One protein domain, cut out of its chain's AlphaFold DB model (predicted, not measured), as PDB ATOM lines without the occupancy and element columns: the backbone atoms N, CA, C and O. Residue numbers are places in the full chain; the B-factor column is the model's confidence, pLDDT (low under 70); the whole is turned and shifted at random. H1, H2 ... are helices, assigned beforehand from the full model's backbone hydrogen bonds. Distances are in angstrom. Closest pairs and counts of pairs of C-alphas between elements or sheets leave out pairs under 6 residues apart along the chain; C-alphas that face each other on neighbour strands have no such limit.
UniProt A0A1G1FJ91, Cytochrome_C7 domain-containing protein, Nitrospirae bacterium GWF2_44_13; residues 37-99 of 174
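Overview. This is residues 37 to 99 of the 174 residues of the protein "Cytochrome_C7 domain-containing protein" of Nitrospirae bacterium GWF2_44_13 (UniProt A0A1G1FJ91). Six short helices, H1 to H6, string along winding loops, none touching another; residues 79 to 91 fold out and back. The 63 printed residues, all helix in class, have no named strand, and under half are in named elements. It is only just compact, close to loose: radius of gyration of the C-alphas 12.4 A, spans 33 by 27 by 19 A.

Arrangement. Start at H4, residues 65 to 69, close to but not clearly touching H3, residues 51 to 54: their closest C-alphas, His 65 and Phe 54, are 6.0 A apart. H5, residues 75 to 78, and H6, residues 92 to 95, are likewise close, with closest C-alphas Cys 78 and Ile 93, 6.8 A. In H4 and H1, residues 37 to 41, the O i to N i+4 pair is within hydrogen-bond range.

Along the chain. Find H1 starting at C-alpha 37, (249.996, 206.035, 194.145), and H6 ending at C-alpha 95, (232.371, 226.201, 187.622); H2 is residues 44 to 47.

Size, cuts and confidence. The printed part has no cut; the link H5 to H6 is long.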
ATOM      1  N   ALA A  37     250.919 206.800 194.974       84.12
ATOM      2  CA  ALA A  37     249.996 206.035 194.145       84.12
ATOM      3  C   ALA A  37     249.444 204.801 194.876       84.12
ATOM      4  O   ALA A  37     248.243 204.552 194.808       84.12
ATOM      5  N   GLU A  38     250.292 204.062 195.595       88.62
ATOM      6  CA  GLU A  38     249.882 202.904 196.406       88.62
ATOM      7  C   GLU A  38     249.020 203.308 197.604       88.62
ATOM      8  O   GLU A  38     248.040 202.635 197.926       88.62
ATOM      9  N   ALA A  39     249.333 204.442 198.236       86.69
ATOM     10  CA  ALA A  39     248.506 204.975 199.313       86.69
ATOM     11  C   ALA A  39     247.092 205.322 198.813       86.69
ATOM     12  O   ALA A  39     246.098 204.963 199.444       86.69
ATOM     13  N   VAL A  40     246.987 205.973 197.646       84.69
ATOM     14  CA  VAL A  40     245.695 206.343 197.050       84.69
ATOM     15  C   VAL A  40     244.935 205.116 196.551       84.69
ATOM     16  O   VAL A  40     243.731 205.029 196.787       84.69
ATOM     17  N   SER A  41     245.593 204.155 195.898       88.19
ATOM     18  CA  SER A  41     244.930 202.943 195.390       88.19
ATOM     19  C   SER A  41     244.364 202.054 196.501       88.19
ATOM     20  O   SER A  41     243.430 201.295 196.253       88.19
ATOM     21  N   SER A  42     244.866 202.195 197.730       89.06
ATOM     22  CA  SER A  42     244.397 201.467 198.914       89.06
ATOM     23  C   SER A  42     243.150 202.081 199.573       89.06
ATOM     24  O   SER A  42     242.611 201.513 200.527       89.06
ATOM     25  N   LEU A  43     242.660 203.232 199.091       87.75
ATOM     26  CA  LEU A  43     241.463 203.870 199.645       87.75
ATOM     27  C   LEU A  43     240.214 202.984 199.461       87.75
ATOM     28  O   LEU A  43     240.052 202.364 198.407       87.75
ATOM     29  N   PRO A  44     239.255 202.989 200.414       88.12
ATOM     30  CA  PRO A  44     238.049 202.155 200.349       88.12
ATOM     31  C   PRO A  44     237.246 202.287 199.050       88.12
ATOM     32  O   PRO A  44     236.645 201.316 198.600       88.12
ATOM     33  N   CYS A  45     237.279 203.462 198.416       83.81
ATOM     34  CA  CYS A  45     236.630 203.705 197.129       83.81
ATOM     35  C   CYS A  45     237.103 202.720 196.043       83.81
ATOM     36  O   CYS A  45     236.296 202.243 195.244       83.81
ATOM     37  N   PHE A  46     238.394 202.372 196.025       89.44
ATOM     38  CA  PHE A  46     238.975 201.495 195.007       89.44
ATOM     39  C   PHE A  46     238.780 200.001 195.284       89.44
ATOM     40  O   PHE A  46     239.128 199.171 194.447       89.44
ATOM     41  N   LYS A  47     238.125 199.641 196.397       87.88
ATOM     42  CA  LYS A  47     237.587 198.283 196.575       87.88
ATOM     43  C   LYS A  47     236.472 197.984 195.571       87.88
ATOM     44  O   LYS A  47     236.281 196.834 195.194       87.88
ATOM     45  N   CYS A  48     235.749 199.017 195.131       84.06
ATOM     46  CA  CYS A  48     234.659 198.898 194.159       84.06
ATOM     47  C   CYS A  48     234.958 199.616 192.830       84.06
ATOM     48  O   CYS A  48     234.363 199.285 191.805       84.06
ATOM     49  N   HIS A  49     235.874 200.591 192.815       83.94
ATOM     50  CA  HIS A  49     236.263 201.338 191.616       83.94
ATOM     51  C   HIS A  49     237.682 200.999 191.150       83.94
ATOM     52  O   HIS A  49     238.588 200.785 191.940       83.94
ATOM     53  N   SER A  50     237.915 201.006 189.838       89.25
ATOM     54  CA  SER A  50     239.249 200.729 189.294       89.25
ATOM     55  C   SER A  50     240.190 201.922 189.477       89.25
ATOM     56  O   SER A  50     239.974 202.981 188.878       89.25
ATOM     57  N   TYR A  51     241.277 201.721 190.230       90.50
ATOM     58  CA  TYR A  51     242.354 202.709 190.337       90.50
ATOM     59  C   TYR A  51     243.009 202.991 188.980       90.50
ATOM     60  O   TYR A  51     243.233 204.144 188.648       90.50
ATOM     61  N   GLN A  52     243.225 201.973 188.141       89.69
ATOM     62  CA  GLN A  52     243.825 202.145 186.811       89.69
ATOM     63  C   GLN A  52     243.005 203.089 185.912       89.69
ATOM     64  O   GLN A  52     243.559 203.947 185.220       89.69
ATOM     65  N   LYS A  53     241.669 202.970 185.938       86.75
ATOM     66  CA  LYS A  53     240.777 203.893 185.213       86.75
ATOM     67  C   LYS A  53     240.843 205.309 185.787       86.75
ATOM     68  O   LYS A  53     240.774 206.280 185.041       86.75
ATOM     69  N   PHE A  54     240.995 205.438 187.103       89.50
ATOM     70  CA  PHE A  54     241.179 206.729 187.762       89.50
ATOM     71  C   PHE A  54     242.529 207.372 187.404       89.50
ATOM     72  O   PHE A  54     242.578 208.546 187.038       89.50
ATOM     73  N   SER A  55     243.613 206.596 187.439       89.75
ATOM     74  CA  SER A  55     244.992 207.029 187.202       89.75
ATOM     75  C   SER A  55     245.374 207.064 185.721       89.75
ATOM     76  O   SER A  55     246.558 207.143 185.397       89.75
ATOM     77  N   SER A  56     244.398 206.958 184.820       90.88
ATOM     78  CA  SER A  56     244.644 206.972 183.382       90.88
ATOM     79  C   SER A  56     245.270 208.296 182.946       90.88
ATOM     80  O   SER A  56     244.905 209.368 183.441       90.88
ATOM     81  N   THR A  57     246.205 208.209 181.997       92.56
ATOM     82  CA  THR A  57     246.907 209.366 181.436       92.56
ATOM     83  C   THR A  57     245.902 210.407 180.941       92.56
ATOM     84  O   THR A  57     244.919 210.030 180.291       92.56
ATOM     85  N   PRO A  58     246.111 211.708 181.209       92.88
ATOM     86  CA  PRO A  58     245.178 212.731 180.778       92.88
ATOM     87  C   PRO A  58     245.096 212.774 179.256       92.88
ATOM     88  O   PRO A  58     246.111 212.822 178.565       92.88
ATOM     89  N   GLN A  59     243.871 212.788 178.740       91.25
ATOM     90  CA  GLN A  59     243.603 212.877 177.311       91.25
ATOM     91  C   GLN A  59     242.848 214.166 177.011       91.25
ATOM     92  O   GLN A  59     242.000 214.623 177.782       91.25
ATOM     93  N   LYS A  60     243.165 214.779 175.873       88.50
ATOM     94  CA  LYS A  60     242.585 216.063 175.485       88.50
ATOM     95  C   LYS A  60     241.077 215.923 175.274       88.50
ATOM     96  O   LYS A  60     240.638 215.139 174.443       88.50
ATOM     97  N   GLY A  61     240.292 216.731 175.985       87.38
ATOM     98  CA  GLY A  61     238.829 216.716 175.879       87.38
ATOM     99  C   GLY A  61     238.152 215.538 176.591       87.38
ATOM    100  O   GLY A  61     236.948 215.355 176.436       87.38
ATOM    101  N   ILE A  62     238.884 214.761 177.389       91.25
ATOM    102  CA  ILE A  62     238.324 213.732 178.270       91.25
ATOM    103  C   ILE A  62     238.616 214.147 179.711       91.25
ATOM    104  O   ILE A  62     239.700 214.646 180.017       91.25
ATOM    105  N   PHE A  63     237.644 213.956 180.603       92.06
ATOM    106  CA  PHE A  63     237.836 214.236 182.021       92.06
ATOM    107  C   PHE A  63     239.002 213.412 182.589       92.06
ATOM    108  O   PHE A  63     239.078 212.204 182.373       92.06
ATOM    109  N   SER A  64     239.893 214.054 183.347       93.19
ATOM    110  CA  SER A  64     241.058 213.403 183.950       93.19
ATOM    111  C   SER A  64     241.108 213.662 185.445       93.19
ATOM    112  O   SER A  64     241.300 214.802 185.863       93.19
ATOM    113  N   HIS A  65     241.021 212.610 186.259       92.06
ATOM    114  CA  HIS A  65     241.197 212.752 187.702       92.06
ATOM    115  C   HIS A  65     242.588 213.288 188.044       92.06
ATOM    116  O   HIS A  65     242.691 214.180 188.871       92.06
ATOM    117  N   GLN A  66     243.640 212.833 187.351       91.81
ATOM    118  CA  GLN A  66     245.011 213.274 187.616       91.81
ATOM    119  C   GLN A  66     245.197 214.789 187.493       91.81
ATOM    120  O   GLN A  66     245.926 215.369 188.289       91.81
ATOM    121  N   ILE A  67     244.569 215.447 186.512       93.31
ATOM    122  CA  ILE A  67     244.666 216.910 186.386       93.31
ATOM    123  C   ILE A  67     243.999 217.588 187.583       93.31
ATOM    124  O   ILE A  67     244.575 218.504 188.163       93.31
ATOM    125  N   HIS A  68     242.804 217.135 187.961       93.00
ATOM    126  CA  HIS A  68     242.013 217.781 189.004       93.00
ATOM    127  C   HIS A  68     242.578 217.516 190.404       93.00
ATOM    128  O   HIS A  68     242.679 218.443 191.203       93.00
ATOM    129  N   THR A  69     243.047 216.302 190.694       91.44
ATOM    130  CA  THR A  69     243.661 215.989 191.992       91.44
ATOM    131  C   THR A  69     245.028 216.642 192.159       91.44
ATOM    132  O   THR A  69     245.345 217.119 193.244       91.44
ATOM    133  N   LYS A  70     245.811 216.799 191.079       91.38
ATOM    134  CA  LYS A  70     247.051 217.603 191.104       91.38
ATOM    135  C   LYS A  70     246.805 219.087 191.398       91.38
ATOM    136  O   LYS A  70     247.741 219.783 191.773       91.38
ATOM    137  N   LYS A  71     245.573 219.579 191.234       92.88
ATOM    138  CA  LYS A  71     245.167 220.935 191.641       92.88
ATOM    139  C   LYS A  71     244.729 221.021 193.107       92.88
ATOM    140  O   LYS A  71     244.293 222.084 193.529       92.88
ATOM    141  N   GLY A  72     244.869 219.938 193.873       91.06
ATOM    142  CA  GLY A  72     244.559 219.894 195.302       91.06
ATOM    143  C   GLY A  72     243.131 219.457 195.629       91.06
ATOM    144  O   GLY A  72     242.776 219.425 196.802       91.06
ATOM    145  N   TYR A  73     242.318 219.094 194.630       91.75
ATOM    146  CA  TYR A  73     240.979 218.571 194.888       91.75
ATOM    147  C   TYR A  73     241.024 217.123 195.377       91.75
ATOM    148  O   TYR A  73     241.693 216.267 194.792       91.75
ATOM    149  N   HIS A  74     240.252 216.841 196.420       89.25
ATOM    150  CA  HIS A  74     240.027 215.503 196.944       89.25
ATOM    151  C   HIS A  74     238.721 214.902 196.400       89.25
ATOM    152  O   HIS A  74     237.803 215.610 195.983       89.25
ATOM    153  N   CYS A  75     238.625 213.569 196.407       87.75
ATOM    154  CA  CYS A  75     237.532 212.828 195.777       87.75
ATOM    155  C   CYS A  75     236.148 213.265 196.279       87.75
ATOM    156  O   CYS A  75     235.254 213.494 195.473       87.75
ATOM    157  N   ASN A  76     235.990 213.427 197.594       88.19
ATOM    158  CA  ASN A  76     234.726 213.785 198.252       88.19
ATOM    159  C   ASN A  76     234.278 215.241 198.055       88.19
ATOM    160  O   ASN A  76     233.205 215.601 198.518       88.19
ATOM    161  N   GLN A  77     235.083 216.083 197.405       91.25
ATOM    162  CA  GLN A  77     234.661 217.439 197.037       91.25
ATOM    163  C   GLN A  77     233.895 217.441 195.712       91.25
ATOM    164  O   GLN A  77     233.032 218.283 195.485       91.25
ATOM    165  N   CYS A  78     234.223 216.492 194.834       91.44
ATOM    166  CA  CYS A  78     233.570 216.328 193.540       91.44
ATOM    167  C   CYS A  78     232.536 215.205 193.559       91.44
ATOM    168  O   CYS A  78     231.597 215.241 192.775       91.44
ATOM    169  N   HIS A  79     232.731 214.191 194.397       89.25
ATOM    170  CA  HIS A  79     231.841 213.053 194.537       89.25
ATOM    171  C   HIS A  79     231.087 213.156 195.860       89.25
ATOM    172  O   HIS A  79     231.680 212.995 196.922       89.25
ATOM    173  N   ASP A  80     229.783 213.398 195.782       86.62
ATOM    174  CA  ASP A  80     228.904 213.409 196.942       86.62
ATOM    175  C   ASP A  80     228.535 211.965 197.282       86.62
ATOM    176  O   ASP A  80     227.900 211.251 196.491       86.62
ATOM    177  N   PHE A  81     228.972 211.532 198.460       83.12
ATOM    178  CA  PHE A  81     228.722 210.200 198.988       83.12
ATOM    179  C   PHE A  81     227.689 210.294 200.104       83.12
ATOM    180  O   PHE A  81     227.965 210.815 201.181       83.12
ATOM    181  N   GLU A  82     226.507 209.744 199.856       83.62
ATOM    182  CA  GLU A  82     225.483 209.550 200.877       83.62
ATOM    183  C   GLU A  82     225.314 208.048 201.122       83.62
ATOM    184  O   GLU A  82     225.303 207.251 200.179       83.62
ATOM    185  N   ALA A  83     225.193 207.645 202.390       81.62
ATOM    186  CA  ALA A  83     225.008 206.242 202.742       81.62
ATOM    187  C   ALA A  83     223.772 205.662 202.035       81.62
ATOM    188  O   ALA A  83     222.712 206.288 202.003       81.62
ATOM    189  N   HIS A  84     223.921 204.462 201.465       83.56
ATOM    190  CA  HIS A  84     222.883 203.758 200.698       83.56
ATOM    191  C   HIS A  84     222.348 204.508 199.467       83.56
ATOM    192  O   HIS A  84     221.288 204.161 198.949       83.56
ATOM    193  N   LYS A  85     223.070 205.514 198.963       85.00
ATOM    194  CA  LYS A  85     222.725 206.194 197.712       85.00
ATOM    195  C   LYS A  85     223.849 206.073 196.700       85.00
ATOM    196  O   LYS A  85     225.019 205.901 197.033       85.00
ATOM    197  N   TYR A  86     223.473 206.189 195.432       81.56
ATOM    198  CA  TYR A  86     224.453 206.312 194.367       81.56
ATOM    199  C   TYR A  86     225.238 207.608 194.526       81.56
ATOM    200  O   TYR A  86     224.670 208.673 194.775       81.56
ATOM    201  N   MET A  87     226.544 207.490 194.331       83.75
ATOM    202  CA  MET A  87     227.465 208.611 194.307       83.75
ATOM    203  C   MET A  87     227.054 209.613 193.230       83.75
ATOM    204  O   MET A  87     226.902 209.252 192.058       83.75
ATOM    205  N   LYS A  88     226.900 210.876 193.622       87.00
ATOM    206  CA  LYS A  88     226.605 211.977 192.700       87.00
ATOM    207  C   LYS A  88     227.860 212.799 192.467       87.00
ATOM    208  O   LYS A  88     228.802 212.737 193.244       87.00
ATOM    209  N   ILE A  89     227.893 213.535 191.361       88.19
ATOM    210  CA  ILE A  89     228.977 214.481 191.089       88.19
ATOM    211  C   ILE A  89     228.472 215.881 191.422       88.19
ATOM    212  O   ILE A  89     227.472 216.310 190.840       88.19
ATOM    213  N   ASN A  90     229.178 216.585 192.305       89.75
ATOM    214  CA  ASN A  90     228.980 218.005 192.550       89.75
ATOM    215  C   ASN A  90     229.439 218.781 191.305       89.75
ATOM    216  O   ASN A  90     230.626 218.827 190.984       89.75
ATOM    217  N   LYS A  91     228.485 219.344 190.561       86.50
ATOM    218  CA  LYS A  91     228.746 220.033 189.283       86.50
ATOM    219  C   LYS A  91     229.216 221.475 189.482       86.50
ATOM    220  O   LYS A  91     229.888 222.014 188.603       86.50
ATOM    221  N   ASP A  92     228.892 222.084 190.619       87.44
ATOM    222  CA  ASP A  92     229.163 223.499 190.879       87.44
ATOM    223  C   ASP A  92     230.663 223.752 191.035       87.44
ATOM    224  O   ASP A  92     231.185 224.745 190.527       87.44
ATOM    225  N   ILE A  93     231.386 222.791 191.620       91.00
ATOM    226  CA  ILE A  93     232.839 222.872 191.811       91.00
ATOM    227  C   ILE A  93     233.604 223.026 190.492       91.00
ATOM    228  O   ILE A  93     234.645 223.679 190.437       91.00
ATOM    229  N   CYS A  94     233.074 222.471 189.400       89.62
ATOM    230  CA  CYS A  94     233.681 222.597 188.084       89.62
ATOM    231  C   CYS A  94     233.634 224.052 187.587       89.62
ATOM    232  O   CYS A  94     234.557 224.498 186.903       89.62
ATOM    233  N   GLY A  95     232.584 224.793 187.961       89.06
ATOM    234  CA  GLY A  95     232.371 226.201 187.622       89.06
ATOM    235  C   GLY A  95     233.422 227.149 188.199       89.06
ATOM    236  O   GLY A  95     233.629 228.227 187.647       89.06
ATOM    237  N   ASN A  96     234.149 226.725 189.239       90.19
ATOM    238  CA  ASN A  96     235.227 227.509 189.850       90.19
ATOM    239  C   ASN A  96     236.415 227.738 188.903       90.19
ATOM    240  O   ASN A  96     237.236 228.623 189.135       90.19
ATOM    241  N   CYS A  97     236.543 226.927 187.849       91.12
ATOM    242  CA  CYS A  97     237.618 227.052 186.861       91.12
ATOM    243  C   CYS A  97     237.112 226.970 185.417       91.12
ATOM    244  O   CYS A  97     237.689 227.587 184.522       91.12
ATOM    245  N   HIS A  98     236.049 226.204 185.164       88.62
ATOM    246  CA  HIS A  98     235.507 225.995 183.830       88.62
ATOM    247  C   HIS A  98     234.223 226.799 183.627       88.62
ATOM    248  O   HIS A  98     233.211 226.562 184.283       88.62
ATOM    249  N   ASN A  99     234.215 227.684 182.631       87.81
ATOM    250  CA  ASN A  99     232.984 228.345 182.209       87.81
ATOM    251  C   ASN A  99     232.154 227.414 181.308       87.81
ATOM    252  O   ASN A  99     232.308 227.412 180.087       87.81
TER     253      ASN A  99